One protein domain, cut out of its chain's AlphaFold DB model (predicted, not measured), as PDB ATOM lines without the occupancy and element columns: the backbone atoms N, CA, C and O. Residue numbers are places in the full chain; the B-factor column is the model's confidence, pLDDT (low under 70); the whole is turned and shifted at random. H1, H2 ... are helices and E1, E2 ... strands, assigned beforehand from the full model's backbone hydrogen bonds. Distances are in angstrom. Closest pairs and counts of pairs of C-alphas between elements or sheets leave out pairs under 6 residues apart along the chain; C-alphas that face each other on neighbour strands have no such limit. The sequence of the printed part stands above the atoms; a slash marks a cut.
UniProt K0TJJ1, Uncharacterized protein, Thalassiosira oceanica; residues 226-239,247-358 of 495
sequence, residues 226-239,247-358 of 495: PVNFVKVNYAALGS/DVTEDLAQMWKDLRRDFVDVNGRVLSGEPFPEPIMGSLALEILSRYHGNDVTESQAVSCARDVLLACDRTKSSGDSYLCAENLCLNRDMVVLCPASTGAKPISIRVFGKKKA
ATOM      1  N   PRO A 226     486.092 177.095 361.110       60.00
ATOM      2  CA  PRO A 226     486.702 178.400 361.277       60.00
ATOM      3  C   PRO A 226     488.049 178.220 361.969       60.00
ATOM      4  O   PRO A 226     488.120 177.667 363.065       60.00
ATOM      5  N   VAL A 227     489.107 178.767 361.382       57.06
ATOM      6  CA  VAL A 227     490.470 178.718 361.940       57.06
ATOM      7  C   VAL A 227     490.509 179.203 363.397       57.06
ATOM      8  O   VAL A 227     491.083 178.556 364.271       57.06
ATOM      9  N   ASN A 228     489.809 180.299 363.705       57.41
ATOM     10  CA  ASN A 228     489.747 180.833 365.068       57.41
ATOM     11  C   ASN A 228     489.090 179.870 366.067       57.41
ATOM     12  O   ASN A 228     489.471 179.848 367.235       57.41
ATOM     13  N   PHE A 229     488.122 179.063 365.628       62.59
ATOM     14  CA  PHE A 229     487.483 178.073 366.492       62.59
ATOM     15  C   PHE A 229     488.470 176.972 366.889       62.59
ATOM     16  O   PHE A 229     488.533 176.612 368.062       62.59
ATOM     17  N   VAL A 230     489.278 176.482 365.946       58.03
ATOM     18  CA  VAL A 230     490.310 175.462 366.203       58.03
ATOM     19  C   VAL A 230     491.318 175.983 367.222       58.03
ATOM     20  O   VAL A 230     491.549 175.336 368.241       58.03
ATOM     21  N   LYS A 231     491.827 177.201 367.006       56.44
ATOM     22  CA  LYS A 231     492.820 177.847 367.880       56.44
ATOM     23  C   LYS A 231     492.321 178.011 369.315       56.44
ATOM     24  O   LYS A 231     493.040 177.689 370.259       56.44
ATOM     25  N   VAL A 232     491.075 178.456 369.490       60.41
ATOM     26  CA  VAL A 232     490.468 178.631 370.821       60.41
ATOM     27  C   VAL A 232     490.247 177.288 371.525       60.41
ATOM     28  O   VAL A 232     490.552 177.167 372.710       60.41
ATOM     29  N   ASN A 233     489.748 176.268 370.819       56.53
ATOM     30  CA  ASN A 233     489.491 174.954 371.424       56.53
ATOM     31  C   ASN A 233     490.782 174.186 371.729       56.53
ATOM     32  O   ASN A 233     490.841 173.469 372.724       56.53
ATOM     33  N   TYR A 234     491.825 174.347 370.916       55.22
ATOM     34  CA  TYR A 234     493.110 173.697 371.150       55.22
ATOM     35  C   TYR A 234     493.836 174.286 372.365       55.22
ATOM     36  O   TYR A 234     494.318 173.543 373.218       55.22
ATOM     37  N   ALA A 235     493.814 175.616 372.515       55.19
ATOM     38  CA  ALA A 235     494.341 176.286 373.704       55.19
ATOM     39  C   ALA A 235     493.631 175.838 374.998       55.19
ATOM     40  O   ALA A 235     494.257 175.757 376.053       55.19
ATOM     41  N   ALA A 236     492.337 175.508 374.920       54.03
ATOM     42  CA  ALA A 236     491.555 175.029 376.059       54.03
ATOM     43  C   ALA A 236     491.851 173.567 376.452       54.03
ATOM     44  O   ALA A 236     491.630 173.196 377.603       54.03
ATOM     45  N   LEU A 237     492.362 172.741 375.531       51.16
ATOM     46  CA  LEU A 237     492.654 171.320 375.768       51.16
ATOM     47  C   LEU A 237     493.958 171.079 376.547       51.16
ATOM     48  O   LEU A 237     494.261 169.936 376.881       51.16
ATOM     49  N   GLY A 238     494.718 172.134 376.863       46.00
ATOM     50  CA  GLY A 238     495.835 172.077 377.810       46.00
ATOM     51  C   GLY A 238     496.956 171.099 377.444       46.00
ATOM     52  O   GLY A 238     497.694 170.686 378.334       46.00
ATOM     53  N   SER A 239     497.081 170.700 376.173       44.09
ATOM     54  CA  SER A 239     498.063 169.700 375.746       44.09
ATOM     55  C   SER A 239     499.483 170.300 375.773       44.09
ATOM     56  O   SER A 239     499.759 171.223 375.007       44.09
ATOM     57  N   ASP A 247     508.476 180.539 366.801       53.50
ATOM     58  CA  ASP A 247     508.617 181.981 366.629       53.50
ATOM     59  C   ASP A 247     507.913 182.382 365.319       53.50
ATOM     60  O   ASP A 247     508.157 181.785 364.270       53.50
ATOM     61  N   VAL A 248     507.003 183.362 365.372       56.91
ATOM     62  CA  VAL A 248     506.136 183.770 364.238       56.91
ATOM     63  C   VAL A 248     506.957 184.078 362.973       56.91
ATOM     64  O   VAL A 248     506.488 183.924 361.843       56.91
ATOM     65  N   THR A 249     508.206 184.484 363.173       58.91
ATOM     66  CA  THR A 249     509.250 184.719 362.168       58.91
ATOM     67  C   THR A 249     509.639 183.458 361.385       58.91
ATOM     68  O   THR A 249     509.783 183.502 360.161       58.91
ATOM     69  N   GLU A 250     509.780 182.308 362.045       66.06
ATOM     70  CA  GLU A 250     510.120 181.048 361.382       66.06
ATOM     71  C   GLU A 250     508.959 180.466 360.567       66.06
ATOM     72  O   GLU A 250     509.194 179.762 359.576       66.06
ATOM     73  N   ASP A 251     507.726 180.743 360.985       69.06
ATOM     74  CA  ASP A 251     506.508 180.318 360.291       69.06
ATOM     75  C   ASP A 251     506.310 181.147 359.018       69.06
ATOM     76  O   ASP A 251     506.043 180.611 357.940       69.06
ATOM     77  N   LEU A 252     506.558 182.456 359.101       72.56
ATOM     78  CA  LEU A 252     506.466 183.348 357.954       72.56
ATOM     79  C   LEU A 252     507.542 183.048 356.902       72.56
ATOM     80  O   LEU A 252     507.245 182.983 355.708       72.56
ATOM     81  N   ALA A 253     508.790 182.831 357.327       78.06
ATOM     82  CA  ALA A 253     509.883 182.486 356.421       78.06
ATOM     83  C   ALA A 253     509.616 181.182 355.655       78.06
ATOM     84  O   ALA A 253     509.999 181.061 354.488       78.06
ATOM     85  N   GLN A 254     508.964 180.214 356.298       77.62
ATOM     86  CA  GLN A 254     508.617 178.955 355.660       77.62
ATOM     87  C   GLN A 254     507.419 179.092 354.718       77.62
ATOM     88  O   GLN A 254     507.544 178.679 353.569       77.62
ATOM     89  N   MET A 255     506.351 179.786 355.130       84.69
ATOM     90  CA  MET A 255     505.222 180.114 354.250       84.69
ATOM     91  C   MET A 255     505.712 180.732 352.936       84.69
ATOM     92  O   MET A 255     505.267 180.357 351.856       84.69
ATOM     93  N   TRP A 256     506.684 181.647 352.987       84.75
ATOM     94  CA  TRP A 256     507.249 182.234 351.772       84.75
ATOM     95  C   TRP A 256     508.000 181.238 350.881       84.75
ATOM     96  O   TRP A 256     507.968 181.383 349.659       84.75
ATOM     97  N   LYS A 257     508.684 180.244 351.458       84.81
ATOM     98  CA  LYS A 257     509.325 179.168 350.683       84.81
ATOM     99  C   LYS A 257     508.282 178.280 350.018       84.81
ATOM    100  O   LYS A 257     508.472 177.890 348.870       84.81
ATOM    101  N   ASP A 258     507.188 177.993 350.711       82.00
ATOM    102  CA  ASP A 258     506.124 177.146 350.185       82.00
ATOM    103  C   ASP A 258     505.316 177.839 349.103       82.00
ATOM    104  O   ASP A 258     505.110 177.259 348.041       82.00
ATOM    105  N   LEU A 259     504.982 179.118 349.290       86.88
ATOM    106  CA  LEU A 259     504.306 179.910 348.266       86.88
ATOM    107  C   LEU A 259     505.107 180.015 346.966       86.88
ATOM    108  O   LEU A 259     504.494 180.153 345.916       86.88
ATOM    109  N   ARG A 260     506.446 179.936 347.002       87.12
ATOM    110  CA  ARG A 260     507.267 179.875 345.774       87.12
ATOM    111  C   ARG A 260     507.056 178.585 344.994       87.12
ATOM    112  O   ARG A 260     507.061 178.605 343.770       87.12
ATOM    113  N   ARG A 261     506.899 177.466 345.700       83.00
ATOM    114  CA  ARG A 261     506.732 176.140 345.097       83.00
ATOM    115  C   ARG A 261     505.286 175.882 344.673       83.00
ATOM    116  O   ARG A 261     505.054 175.164 343.704       83.00
ATOM    117  N   ASP A 262     504.334 176.414 345.428       81.94
ATOM    118  CA  ASP A 262     502.932 176.041 345.331       81.94
ATOM    119  C   ASP A 262     502.139 176.990 344.410       81.94
ATOM    120  O   ASP A 262     502.486 178.150 344.188       81.94
ATOM    121  N   PHE A 263     501.022 176.482 343.886       86.00
ATOM    122  CA  PHE A 263     500.031 177.279 343.162       86.00
ATOM    123  C   PHE A 263     498.859 177.612 344.083       86.00
ATOM    124  O   PHE A 263     498.383 176.748 344.824       86.00
ATOM    125  N   VAL A 264     498.346 178.837 343.989       87.62
ATOM    126  CA  VAL A 264     497.199 179.301 344.782       87.62
ATOM    127  C   VAL A 264     496.091 179.776 343.850       87.62
ATOM    128  O   VAL A 264     496.278 180.711 343.082       87.62
ATOM    129  N   ASP A 265     494.934 179.126 343.906       88.25
ATOM    130  CA  ASP A 265     493.705 179.551 343.239       88.25
ATOM    131  C   ASP A 265     492.938 180.517 344.152       88.25
ATOM    132  O   ASP A 265     492.341 180.101 345.144       88.25
ATOM    133  N   VAL A 266     492.906 181.803 343.801       86.94
ATOM    134  CA  VAL A 266     492.083 182.813 344.476       86.94
ATOM    135  C   VAL A 266     490.873 183.140 343.602       86.94
ATOM    136  O   VAL A 266     491.019 183.697 342.518       86.94
ATOM    137  N   ASN A 267     489.663 182.813 344.071       84.50
ATOM    138  CA  ASN A 267     488.398 183.082 343.360       84.50
ATOM    139  C   ASN A 267     488.351 182.608 341.883       84.50
ATOM    140  O   ASN A 267     487.668 183.209 341.058       84.50
ATOM    141  N   GLY A 268     489.036 181.514 341.545       83.38
ATOM    142  CA  GLY A 268     489.119 180.936 340.198       83.38
ATOM    143  C   GLY A 268     490.386 181.338 339.438       83.38
ATOM    144  O   GLY A 268     490.647 180.810 338.356       83.38
ATOM    145  N   ARG A 269     491.188 182.261 339.982       86.69
ATOM    146  CA  ARG A 269     492.446 182.716 339.390       86.69
ATOM    147  C   ARG A 269     493.622 181.985 340.026       86.69
ATOM    148  O   ARG A 269     493.974 182.245 341.173       86.69
ATOM    149  N   VAL A 270     494.270 181.120 339.249       88.94
ATOM    150  CA  VAL A 270     495.479 180.404 339.674       88.94
ATOM    151  C   VAL A 270     496.698 181.321 339.574       88.94
ATOM    152  O   VAL A 270     496.978 181.894 338.520       88.94
ATOM    153  N   LEU A 271     497.422 181.448 340.678       88.12
ATOM    154  CA  LEU A 271     498.615 182.265 340.838       88.12
ATOM    155  C   LEU A 271     499.815 181.366 341.142       88.12
ATOM    156  O   LEU A 271     499.700 180.396 341.892       88.12
ATOM    157  N   SER A 272     500.957 181.711 340.551       88.38
ATOM    158  CA  SER A 272     502.256 181.088 340.813       88.38
ATOM    159  C   SER A 272     503.094 182.011 341.692       88.38
ATOM    160  O   SER A 272     503.031 183.232 341.524       88.38
ATOM    161  N   GLY A 273     503.881 181.440 342.604       84.12
ATOM    162  CA  GLY A 273     504.855 182.194 343.392       84.12
ATOM    163  C   GLY A 273     506.232 182.316 342.746       84.12
ATOM    164  O   GLY A 273     507.158 182.791 343.399       84.12
ATOM    165  N   GLU A 274     506.388 181.903 341.487       82.88
ATOM    166  CA  GLU A 274     507.600 182.127 340.697       82.88
ATOM    167  C   GLU A 274     507.465 183.402 339.842       82.88
ATOM    168  O   GLU A 274     506.447 183.578 339.164       82.88
ATOM    169  N   PRO A 275     508.471 184.301 339.813       77.12
ATOM    170  CA  PRO A 275     509.756 184.234 340.528       77.12
ATOM    171  C   PRO A 275     509.689 184.674 342.003       77.12
ATOM    172  O   PRO A 275     510.668 184.539 342.740       77.12
ATOM    173  N   PHE A 276     508.561 185.254 342.427       83.56
ATOM    174  CA  PHE A 276     508.366 185.792 343.771       83.56
ATOM    175  C   PHE A 276     506.933 185.513 344.267       83.56
ATOM    176  O   PHE A 276     506.002 185.641 343.470       83.56
ATOM    177  N   PRO A 277     506.725 185.158 345.550       85.94
ATOM    178  CA  PRO A 277     505.411 184.820 346.114       85.94
ATOM    179  C   PRO A 277     504.532 186.036 346.470       85.94
ATOM    180  O   PRO A 277     503.332 185.895 346.704       85.94
ATOM    181  N   GLU A 278     505.094 187.246 346.498       86.50
ATOM    182  CA  GLU A 278     504.404 188.503 346.818       86.50
ATOM    183  C   GLU A 278     503.120 188.766 345.995       86.50
ATOM    184  O   GLU A 278     502.144 189.245 346.581       86.50
ATOM    185  N   PRO A 279     503.041 188.448 344.684       86.75
ATOM    186  CA  PRO A 279     501.822 188.622 343.893       86.75
ATOM    187  C   PRO A 279     500.638 187.791 344.390       86.75
ATOM    188  O   PRO A 279     499.500 188.225 344.218       86.75
ATOM    189  N   ILE A 280     500.876 186.636 345.025       89.00
ATOM    190  CA  ILE A 280     499.812 185.816 345.622       89.00
ATOM    191  C   ILE A 280     499.166 186.584 346.777       89.00
ATOM    192  O   ILE A 280     497.949 186.775 346.800       89.00
ATOM    193  N   MET A 281     499.987 187.089 347.703       89.88
ATOM    194  CA  MET A 281     499.520 187.873 348.848       89.88
ATOM    195  C   MET A 281     498.845 189.174 348.406       89.88
ATOM    196  O   MET A 281     497.773 189.504 348.908       89.88
ATOM    197  N   GLY A 282     499.439 189.887 347.444       85.25
ATOM    198  CA  GLY A 282     498.866 191.111 346.887       85.25
ATOM    199  C   GLY A 282     497.510 190.868 346.222       85.25
ATOM    200  O   GLY A 282     496.556 191.585 346.504       85.25
ATOM    201  N   SER A 283     497.392 189.815 345.406       86.44
ATOM    202  CA  SER A 283     496.128 189.463 344.745       86.44
ATOM    203  C   SER A 283     495.050 189.077 345.754       86.44
ATOM    204  O   SER A 283     493.911 189.515 345.628       86.44
ATOM    205  N   LEU A 284     495.401 188.308 346.788       87.62
ATOM    206  CA  LEU A 284     494.459 187.956 347.847       87.62
ATOM    207  C   LEU A 284     494.010 189.189 348.646       87.62
ATOM    208  O   LEU A 284     492.823 189.337 348.924       87.62
ATOM    209  N   ALA A 285     494.931 190.100 348.972       87.06
ATOM    210  CA  ALA A 285     494.603 191.354 349.646       87.06
ATOM    211  C   ALA A 285     493.679 192.238 348.792       87.06
ATOM    212  O   ALA A 285     492.728 192.812 349.318       87.06
ATOM    213  N   LEU A 286     493.910 192.309 347.478       84.12
ATOM    214  CA  LEU A 286     493.036 193.023 346.547       84.12
ATOM    215  C   LEU A 286     491.659 192.382 346.441       84.12
ATOM    216  O   LEU A 286     490.666 193.101 346.445       84.12
ATOM    217  N   GLU A 287     491.566 191.054 346.412       85.69
ATOM    218  CA  GLU A 287     490.274 190.372 346.454       85.69
ATOM    219  C   GLU A 287     489.530 190.701 347.753       85.69
ATOM    220  O   GLU A 287     488.357 191.064 347.702       85.69
ATOM    221  N   ILE A 288     490.214 190.686 348.903       82.88
ATOM    222  CA  ILE A 288     489.638 191.116 350.186       82.88
ATOM    223  C   ILE A 288     489.146 192.567 350.099       82.88
ATOM    224  O   ILE A 288     487.995 192.830 350.436       82.88
ATOM    225  N   LEU A 289     489.954 193.500 349.595       82.00
ATOM    226  CA  LEU A 289     489.549 194.904 349.439       82.00
ATOM    227  C   LEU A 289     488.376 195.066 348.466       82.00
ATOM    228  O   LEU A 289     487.436 195.801 348.749       82.00
ATOM    229  N   SER A 290     488.381 194.345 347.345       80.25
ATOM    230  CA  SER A 290     487.340 194.431 346.315       80.25
ATOM    231  C   SER A 290     485.969 194.009 346.840       80.25
ATOM    232  O   SER A 290     484.949 194.561 346.439       80.25
ATOM    233  N   ARG A 291     485.918 193.052 347.780       77.56
ATOM    234  CA  ARG A 291     484.657 192.621 348.399       77.56
ATOM    235  C   ARG A 291     484.184 193.570 349.499       77.56
ATOM    236  O   ARG A 291     483.025 193.482 349.910       77.56
ATOM    237  N   TYR A 292     485.044 194.487 349.933       69.00
ATOM    238  CA  TYR A 292     484.794 195.479 350.971       69.00
ATOM    239  C   TYR A 292     484.884 196.886 350.378       69.00
ATOM    240  O   TYR A 292     485.851 197.618 350.559       69.00
ATOM    241  N   HIS A 293     483.830 197.296 349.673       56.47
ATOM    242  CA  HIS A 293     483.708 198.679 349.219       56.47
ATOM    243  C   HIS A 293     483.368 199.598 350.402       56.47
ATOM    244  O   HIS A 293     482.236 199.605 350.885       56.47
ATOM    245  N   GLY A 294     484.345 200.382 350.863       55.72
ATOM    246  CA  GLY A 294     484.181 201.371 351.932       55.72
ATOM    247  C   GLY A 294     485.329 201.360 352.943       55.72
ATOM    248  O   GLY A 294     486.218 200.523 352.895       55.72
ATOM    249  N   ASN A 295     485.301 202.295 353.896       54.28
ATOM    250  CA  ASN A 295     486.311 202.478 354.955       54.28
ATOM    251  C   ASN A 295     486.408 201.320 355.985       54.28
ATOM    252  O   ASN A 295     487.014 201.513 357.045       54.28
ATOM    253  N   ASP A 296     485.797 200.167 355.704       65.44
ATOM    254  CA  ASP A 296     485.604 199.059 356.646       65.44
ATOM    255  C   ASP A 296     486.863 198.188 356.794       65.44
ATOM    256  O   ASP A 296     487.107 197.655 357.875       65.44
ATOM    257  N   VAL A 297     487.683 198.084 355.741       71.69
ATOM    258  CA  VAL A 297     488.961 197.353 355.752       71.69
ATOM    259  C   VAL A 297     490.032 198.221 355.093       71.69
ATOM    260  O   VAL A 297     489.898 198.610 353.937       71.69
ATOM    261  N   THR A 298     491.094 198.556 355.824       78.75
ATOM    262  CA  THR A 298     492.254 199.268 355.264       78.75
ATOM    263  C   THR A 298     493.147 198.321 354.468       78.75
ATOM    264  O   THR A 298     493.164 197.118 354.719       78.75
ATOM    265  N   GLU A 299     493.977 198.856 353.570       79.12
ATOM    266  CA  GLU A 299     494.970 198.062 352.826       79.12
ATOM    267  C   GLU A 299     495.858 197.228 353.760       79.12
ATOM    268  O   GLU A 299     496.045 196.034 353.554       79.12
ATOM    269  N   SER A 300     496.335 197.826 354.856       77.25
ATOM    270  CA  SER A 300     497.132 197.119 355.865       77.25
ATOM    271  C   SER A 300     496.372 195.979 356.549       77.25
ATOM    272  O   SER A 300     496.962 194.939 356.836       77.25
ATOM    273  N   GLN A 301     495.070 196.147 356.797       76.44
ATOM    274  CA  GLN A 301     494.219 195.103 357.365       76.44
ATOM    275  C   GLN A 301     493.973 193.986 356.352       76.44
ATOM    276  O   GLN A 301     494.031 192.818 356.724       76.44
ATOM    277  N   ALA A 302     493.766 194.323 355.079       80.00
ATOM    278  CA  ALA A 302     493.620 193.343 354.011       80.00
ATOM    279  C   ALA A 302     494.904 192.530 353.803       80.00
ATOM    280  O   ALA A 302     494.835 191.311 353.701       80.00
ATOM    281  N   VAL A 303     496.078 193.174 353.820       81.56
ATOM    282  CA  VAL A 303     497.376 192.485 353.737       81.56
ATOM    283  C   VAL A 303     497.611 191.603 354.964       81.56
ATOM    284  O   VAL A 303     498.028 190.457 354.814       81.56
ATOM    285  N   SER A 304     497.304 192.090 356.172       76.31
ATOM    286  CA  SER A 304     497.396 191.268 357.387       76.31
ATOM    287  C   SER A 304     496.470 190.055 357.310       76.31
ATOM    288  O   SER A 304     496.896 188.948 357.608       76.31
ATOM    289  N   CYS A 305     495.230 190.242 356.853       76.06
ATOM    290  CA  CYS A 305     494.273 189.154 356.680       76.06
ATOM    291  C   CYS A 305     494.748 188.150 355.623       76.06
ATOM    292  O   CYS A 305     494.725 186.950 355.876       76.06
ATOM    293  N   ALA A 306     495.247 188.623 354.478       83.25
ATOM    294  CA  ALA A 306     495.815 187.770 353.439       83.25
ATOM    295  C   ALA A 306     496.991 186.938 353.972       83.25
ATOM    296  O   ALA A 306     497.043 185.737 353.729       83.25
ATOM    297  N   ARG A 307     497.899 187.547 354.746       84.56
ATOM    298  CA  ARG A 307     498.992 186.836 355.426       84.56
ATOM    299  C   ARG A 307     498.455 185.754 356.356       84.56
ATOM    300  O   ARG A 307     498.897 184.618 356.261       84.56
ATOM    301  N   ASP A 308     497.517 186.095 357.230       73.44
ATOM    302  CA  ASP A 308     497.003 185.158 358.233       73.44
ATOM    303  C   ASP A 308     496.254 183.984 357.576       73.44
ATOM    304  O   ASP A 308     496.372 182.845 358.026       73.44
ATOM    305  N   VAL A 309     495.544 184.239 356.470       78.88
ATOM    306  CA  VAL A 309     494.927 183.197 355.637       78.88
ATOM    307  C   VAL A 309     495.994 182.306 355.010       78.88
ATOM    308  O   VAL A 309     495.894 181.090 355.127       78.88
ATOM    309  N   LEU A 310     497.012 182.875 354.358       82.56
ATOM    310  CA  LEU A 310     498.058 182.090 353.694       82.56
ATOM    311  C   LEU A 310     498.869 181.256 354.694       82.56
ATOM    312  O   LEU A 310     499.151 180.099 354.403       82.56
ATOM    313  N   LEU A 311     499.148 181.792 355.886       76.56
ATOM    314  CA  LEU A 311     499.751 181.045 356.993       76.56
ATOM    315  C   LEU A 311     498.874 179.861 357.420       76.56
ATOM    316  O   LEU A 311     499.371 178.752 357.576       76.56
ATOM    317  N   ALA A 312     497.560 180.069 357.561       69.62
ATOM    318  CA  ALA A 312     496.628 179.000 357.931       69.62
ATOM    319  C   ALA A 312     496.476 177.917 356.843       69.62
ATOM    320  O   ALA A 312     496.076 176.789 357.133       69.62
ATOM    321  N   CYS A 313     496.772 178.258 355.584       72.50
ATOM    322  CA  CYS A 313     496.679 177.349 354.440       72.50
ATOM    323  C   CYS A 313     497.998 176.643 354.102       72.50
ATOM    324  O   CYS A 313     497.998 175.803 353.197       72.50
ATOM    325  N   ASP A 314     499.103 177.009 354.754       72.38
ATOM    326  CA  ASP A 314     500.425 176.506 354.402       72.38
ATOM    327  C   ASP A 314     500.540 174.984 354.597       72.38
ATOM    328  O   ASP A 314     500.015 174.407 355.551       72.38
ATOM    329  N   ARG A 315     501.225 174.318 353.662       67.25
ATOM    330  CA  ARG A 315     501.275 172.850 353.577       67.25
ATOM    331  C   ARG A 315     502.414 172.223 354.354       67.25
ATOM    332  O   ARG A 315     502.287 171.056 354.717       67.25
ATOM    333  N   THR A 316     503.530 172.932 354.545       62.06
ATOM    334  CA  THR A 316     504.737 172.312 355.120       62.06
ATOM    335  C   THR A 316     505.029 172.740 356.539       62.06
ATOM    336  O   THR A 316     505.666 171.978 357.265       62.06
ATOM    337  N   LYS A 317     504.526 173.903 356.961       57.34
ATOM    338  CA  LYS A 317     504.696 174.384 358.326       57.34
ATOM    339  C   LYS A 317     503.416 174.763 359.036       57.34
ATOM    340  O   LYS A 317     503.483 175.475 360.033       57.34
ATOM    341  N   SER A 318     502.262 174.222 358.641       47.34
ATOM    342  CA  SER A 318     501.148 174.268 359.579       47.34
ATOM    343  C   SER A 318     501.570 173.522 360.851       47.34
ATOM    344  O   SER A 318     501.584 172.289 360.882       47.34
ATOM    345  N   SER A 319     501.850 174.268 361.913       43.19
ATOM    346  CA  SER A 319     501.587 173.921 363.307       43.19
ATOM    347  C   SER A 319     500.071 173.694 363.476       43.19
ATOM    348  O   SER A 319     499.380 174.394 364.200       43.19
ATOM    349  N   GLY A 320     499.567 172.744 362.683       51.56
ATOM    350  CA  GLY A 320     498.206 172.423 362.304       51.56
ATOM    351  C   GLY A 320     497.129 173.501 362.423       51.56
ATOM    352  O   GLY A 320     496.582 173.739 363.472       51.56
ATOM    353  N   ASP A 321     496.609 173.983 361.305       56.12
ATOM    354  CA  ASP A 321     495.173 174.304 361.280       56.12
ATOM    355  C   ASP A 321     494.427 173.131 360.637       56.12
ATOM    356  O   ASP A 321     493.478 172.624 361.220       56.12
ATOM    357  N   SER A 322     494.929 172.579 359.524       60.41
ATOM    358  CA  SER A 322     494.389 171.339 358.936       60.41
ATOM    359  C   SER A 322     494.787 170.086 359.731       60.41
ATOM    360  O   SER A 322     493.937 169.243 360.007       60.41
ATOM    361  N   TYR A 323     496.053 169.989 360.160       62.81
ATOM    362  CA  TYR A 323     496.520 168.904 361.031       62.81
ATOM    363  C   TYR A 323     495.899 168.977 362.428       62.81
ATOM    364  O   TYR A 323     495.419 167.954 362.900       62.81
ATOM    365  N   LEU A 324     495.808 170.164 363.052       62.41
ATOM    366  CA  LEU A 324     495.102 170.291 364.332       62.41
ATOM    367  C   LEU A 324     493.600 170.101 364.145       62.41
ATOM    368  O   LEU A 324     492.976 169.545 365.035       62.41
ATOM    369  N   CYS A 325     492.996 170.504 363.018       64.06
ATOM    370  CA  CYS A 325     491.608 170.137 362.721       64.06
ATOM    371  C   CYS A 325     491.447 168.621 362.716       64.06
ATOM    372  O   CYS A 325     490.547 168.126 363.378       64.06
ATOM    373  N   ALA A 326     492.304 167.894 361.993       67.25
ATOM    374  CA  ALA A 326     492.246 166.440 361.920       67.25
ATOM    375  C   ALA A 326     492.502 165.796 363.292       67.25
ATOM    376  O   ALA A 326     491.716 164.967 363.730       67.25
ATOM    377  N   GLU A 327     493.544 166.211 364.010       67.62
ATOM    378  CA  GLU A 327     493.879 165.696 365.340       67.62
ATOM    379  C   GLU A 327     492.775 165.994 366.367       67.62
ATOM    380  O   GLU A 327     492.376 165.106 367.118       67.62
ATOM    381  N   ASN A 328     492.219 167.208 366.369       65.56
ATOM    382  CA  ASN A 328     491.132 167.611 367.268       65.56
ATOM    383  C   ASN A 328     489.809 166.915 366.921       65.56
ATOM    384  O   ASN A 328     489.059 166.529 367.812       65.56
ATOM    385  N   LEU A 329     489.525 166.724 365.634       67.69
ATOM    386  CA  LEU A 329     488.322 166.033 365.177       67.69
ATOM    387  C   LEU A 329     488.354 164.544 365.520       67.69
ATOM    388  O   LEU A 329     487.348 163.958 365.924       67.69
ATOM    389  N   CYS A 330     489.515 163.931 365.339       67.19
ATOM    390  CA  CYS A 330     489.674 162.495 365.449       67.19
ATOM    391  C   CYS A 330     490.105 162.041 366.846       67.19
ATOM    392  O   CYS A 330     489.955 160.857 367.143       67.19
ATOM    393  N   LEU A 331     490.650 162.949 367.672       65.25
ATOM    394  CA  LEU A 331     491.166 162.716 369.030       65.25
ATOM    395  C   LEU A 331     492.050 161.464 369.153       65.25
ATOM    396  O   LEU A 331     492.091 160.810 370.193       65.25
ATOM    397  N   ASN A 332     492.753 161.122 368.076       64.44
ATOM    398  CA  ASN A 332     493.515 159.892 367.958       64.44
ATOM    399  C   ASN A 332     494.941 160.228 367.523       64.44
ATOM    400  O   ASN A 332     495.174 160.661 366.393       64.44
ATOM    401  N   ARG A 333     495.881 160.030 368.451       63.28
ATOM    402  CA  ARG A 333     497.308 160.321 368.262       63.28
ATOM    403  C   ARG A 333     498.007 159.336 367.326       63.28
ATOM    404  O   ARG A 333     499.075 159.659 366.820       63.28
ATOM    405  N   ASP A 334     497.397 158.183 367.066       60.00
ATOM    406  CA  ASP A 334     497.951 157.149 366.189       60.00
ATOM    407  C   ASP A 334     497.546 157.352 364.721       60.00
ATOM    408  O   ASP A 334     497.889 156.546 363.851       60.00
ATOM    409  N   MET A 335     496.807 158.421 364.408       62.75
ATOM    410  CA  MET A 335     496.477 158.736 363.025       62.75
ATOM    411  C   MET A 335     497.706 159.153 362.228       62.75
ATOM    412  O   MET A 335     498.425 160.088 362.577       62.75
ATOM    413  N   VAL A 336     497.858 158.528 361.067       60.12
ATOM    414  CA  VAL A 336     498.846 158.921 360.069       60.12
ATOM    415  C   VAL A 336     498.172 159.825 359.043       60.12
ATOM    416  O   VAL A 336     497.250 159.413 358.340       60.12
ATOM    417  N   VAL A 337     498.635 161.069 358.935       61.81
ATOM    418  CA  VAL A 337     498.178 161.991 357.889       61.81
ATOM    419  C   VAL A 337     499.027 161.784 356.640       61.81
ATOM    420  O   VAL A 337     500.241 161.997 356.654       61.81
ATOM    421  N   LEU A 338     498.384 161.385 355.545       60.62
ATOM    422  CA  LEU A 338     499.039 161.220 354.253       60.62
ATOM    423  C   LEU A 338     499.053 162.553 353.500       60.62
ATOM    424  O   LEU A 338     498.031 162.992 352.967       60.62
ATOM    425  N   CYS A 339     500.224 163.183 353.423       58.81
ATOM    426  CA  CYS A 339     500.425 164.360 352.584       58.81
ATOM    427  C   CYS A 339     500.844 163.946 351.169       58.81
ATOM    428  O   CYS A 339     501.868 163.274 351.013       58.81
ATOM    429  N   PRO A 340     500.092 164.329 350.119       58.19
ATOM    430  CA  PRO A 340     500.534 164.101 348.751       58.19
ATOM    431  C   PRO A 340     501.843 164.857 348.490       58.19
ATOM    432  O   PRO A 340     502.060 165.949 349.018       58.19
ATOM    433  N   ALA A 341     502.708 164.289 347.647       58.94
ATOM    434  CA  ALA A 341     503.904 164.984 347.184       58.94
ATOM    435  C   ALA A 341     503.514 166.323 346.531       58.94
ATOM    436  O   ALA A 341     502.533 166.392 345.787       58.94
ATOM    437  N   SER A 342     504.290 167.380 346.787       56.12
ATOM    438  CA  SER A 342     503.998 168.752 346.340       56.12
ATOM    439  C   SER A 342     503.778 168.875 344.828       56.12
ATOM    440  O   SER A 342     502.964 169.680 344.390       56.12
ATOM    441  N   THR A 343     504.428 168.025 344.029       59.22
ATOM    442  CA  THR A 343     504.289 167.973 342.564       59.22
ATOM    443  C   THR A 343     502.960 167.390 342.071       59.22
ATOM    444  O   THR A 343     502.615 167.578 340.909       59.22
ATOM    445  N   GLY A 344     502.207 166.691 342.927       61.94
ATOM    446  CA  GLY A 344     500.902 166.102 342.609       61.94
ATOM    447  C   GLY A 344     499.722 166.768 343.320       61.94
ATOM    448  O   GLY A 344     498.582 166.337 343.148       61.94
ATOM    449  N   ALA A 345     499.973 167.790 344.140       66.50
ATOM    450  CA  ALA A 345     498.932 168.460 344.902       66.50
ATOM    451  C   ALA A 345     498.215 169.515 344.041       66.50
ATOM    452  O   ALA A 345     498.851 170.339 343.385       66.50
ATOM    453  N   LYS A 346     496.874 169.520 344.069       73.69
ATOM    454  CA  LYS A 346     496.057 170.576 343.439       73.69
ATOM    455  C   LYS A 346     496.445 171.960 343.985       73.69
ATOM    456  O   LYS A 346     496.963 172.022 345.097       73.69
ATOM    457  N   PRO A 347     496.189 173.072 343.278       81.44
ATOM    458  CA  PRO A 347     496.384 174.410 343.839       81.44
ATOM    459  C   PRO A 347     495.620 174.609 345.159       81.44
ATOM    460  O   PRO A 347     494.540 174.045 345.339       81.44
ATOM    461  N   ILE A 348     496.166 175.408 346.080       81.38
ATOM    462  CA  ILE A 348     495.453 175.832 347.296       81.38
ATOM    463  C   ILE A 348     494.277 176.708 346.858       81.38
ATOM    464  O   ILE A 348     494.499 177.761 346.268       81.38
ATOM    465  N   SER A 349     493.037 176.288 347.120       81.69
ATOM    466  CA  SER A 349     491.847 177.035 346.699       81.69
ATOM    467  C   SER A 349     491.331 177.927 347.822       81.69
ATOM    468  O   SER A 349     490.789 177.443 348.819       81.69
ATOM    469  N   ILE A 350     491.424 179.236 347.611       83.50
ATOM    470  CA  ILE A 350     490.919 180.283 348.495       83.50
ATOM    471  C   ILE A 350     489.715 180.949 347.824       83.50
ATOM    472  O   ILE A 350     489.765 181.391 346.669       83.50
ATOM    473  N   ARG A 351     488.604 181.020 348.559       80.69
ATOM    474  CA  ARG A 351     487.396 181.735 348.140       80.69
ATOM    475  C   ARG A 351     487.111 182.869 349.113       80.69
ATOM    476  O   ARG A 351     486.965 182.636 350.313       80.69
ATOM    477  N   VAL A 352     487.042 184.088 348.586       80.62
ATOM    478  CA  VAL A 352     486.776 185.306 349.357       80.62
ATOM    479  C   VAL A 352     485.343 185.747 349.095       80.62
ATOM    480  O   VAL A 352     484.997 186.151 347.981       80.62
ATOM    481  N   PHE A 353     484.509 185.692 350.132       74.62
ATOM    482  CA  PHE A 353     483.122 186.134 350.073       74.62
ATOM    483  C   PHE A 353     482.941 187.404 350.908       74.62
ATOM    484  O   PHE A 353     483.302 187.449 352.082       74.62
ATOM    485  N   GLY A 354     482.337 188.435 350.317       66.62
ATOM    486  CA  GLY A 354     481.792 189.552 351.084       66.62
ATOM    487  C   GLY A 354     480.369 189.212 351.505       66.62
ATOM    488  O   GLY A 354     479.555 188.849 350.648       66.62
ATOM    489  N   LYS A 355     480.028 189.348 352.795       54.78
ATOM    490  CA  LYS A 355     478.612 189.412 353.182       54.78
ATOM    491  C   LYS A 355     478.005 190.587 352.423       54.78
ATOM    492  O   LYS A 355     478.399 191.733 352.639       54.78
ATOM    493  N   LYS A 356     477.044 190.315 351.532       44.38
ATOM    494  CA  LYS A 356     476.160 191.369 351.031       44.38
ATOM    495  C   LYS A 356     475.512 191.966 352.274       44.38
ATOM    496  O   LYS A 356     474.670 191.317 352.889       44.38
ATOM    497  N   LYS A 357     475.952 193.158 352.685       43.75
ATOM    498  CA  LYS A 357     475.195 193.986 353.621       43.75
ATOM    499  C   LYS A 357     473.772 193.982 353.061       43.75
ATOM    500  O   LYS A 357     473.613 194.317 351.884       43.75
ATOM    501  N   ALA A 358     472.788 193.508 353.830       42.59
ATOM    502  CA  ALA A 358     471.394 193.776 353.496       42.59
ATOM    503  C   ALA A 358     471.345 195.279 353.200       42.59
ATOM    504  O   ALA A 358     471.848 196.050 354.020       42.59
TER     505      ALA A 358
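This is residues 226 to 239 and 247 to 358 of the 495 residues of an uncharacterized protein of Thalassiosira oceanica (UniProt K0TJJ1). A small sheet of three strands has H3 over one face, and H4 crosses H3; H2 stands at the E2 and E1 end of this body, its residues 251 to 255 meeting H4. H1 and H5 form a separate crossed pair beyond the last residues of H4, and a long loop, residues 331 to 347, swings from H5 back to E3. The printed part has 126 residues with five named helices and three named strands, in the order H1 H2 E1 E2 H3 H4 H5 E3; the sheet runs E2 E1 E3 and is mixed. The class is mostly helix, and the whole is compact, with a radius of gyration of the C-alphas of 15.9 A and spans of 47 by 37 by 28 A.

H1, residues 227 to 236, touches H5, residues 322 to 330, at a steep tilt of 55 degrees; their closest C-alphas, of Val 230 and Cys 325, are 6.5 A apart. H2, residues 248 to 261, touches H4, residues 299 to 313, about perpendicular at 77 degrees, with C-alphas 255 and 311 closest at 6.2 A. E1, residues 263 to 266, and E2, residues 269 to 272, form an antiparallel hairpin, with N 264 and O 271 2.9 A apart, within hydrogen-bond range. E3, residues 348 to 354, is the parallel neighbour of E1, with N 350 and O 265 2.8 A apart. H3, residues 278 to 291, is on the sheet at a height of 8.1 A, over E2 and E1, and runs along the strands, at 8 degrees to E1 on the local plane; these are two layers, a helix on one face of a sheet. H3 touches H4 at a steep tilt of 64 degrees, opposite ways, with C-alphas 285 and 302 closest at 4.9 A. H4 only grazes the sheet, with residues 309 to 313. H2 is only just on the sheet, with 5 pairs of C-alphas within 10 A, and only grazes it with residues 259 to 261. H1 and H3 are apart, as are H3 and H5. Every O i to N i+4 pair is within hydrogen-bond range in H1, H3, H4 and H5, and 9 of 10 are in H2.

H1 begins at C-alpha 227 (490.470, 178.718, 361.940). H2 spans 20.6 A, H3 20.2 A, H4 20.8 A and E3 19.7 A. E3 ends at C-alpha 354 (481.792, 189.552, 351.084).

The C-alphas farthest apart, of Gly 294 and Asp 334, are 48.5 A apart. Residues 240 to 246 are not printed, with 18.6 A between C-alphas 239 and 247. The link from H5 to E3 is long, with 17 residues. The mean pLDDT of the printed part is 70.8, and 61 residues are under 70, among them 226 to 239 and 315 to 345.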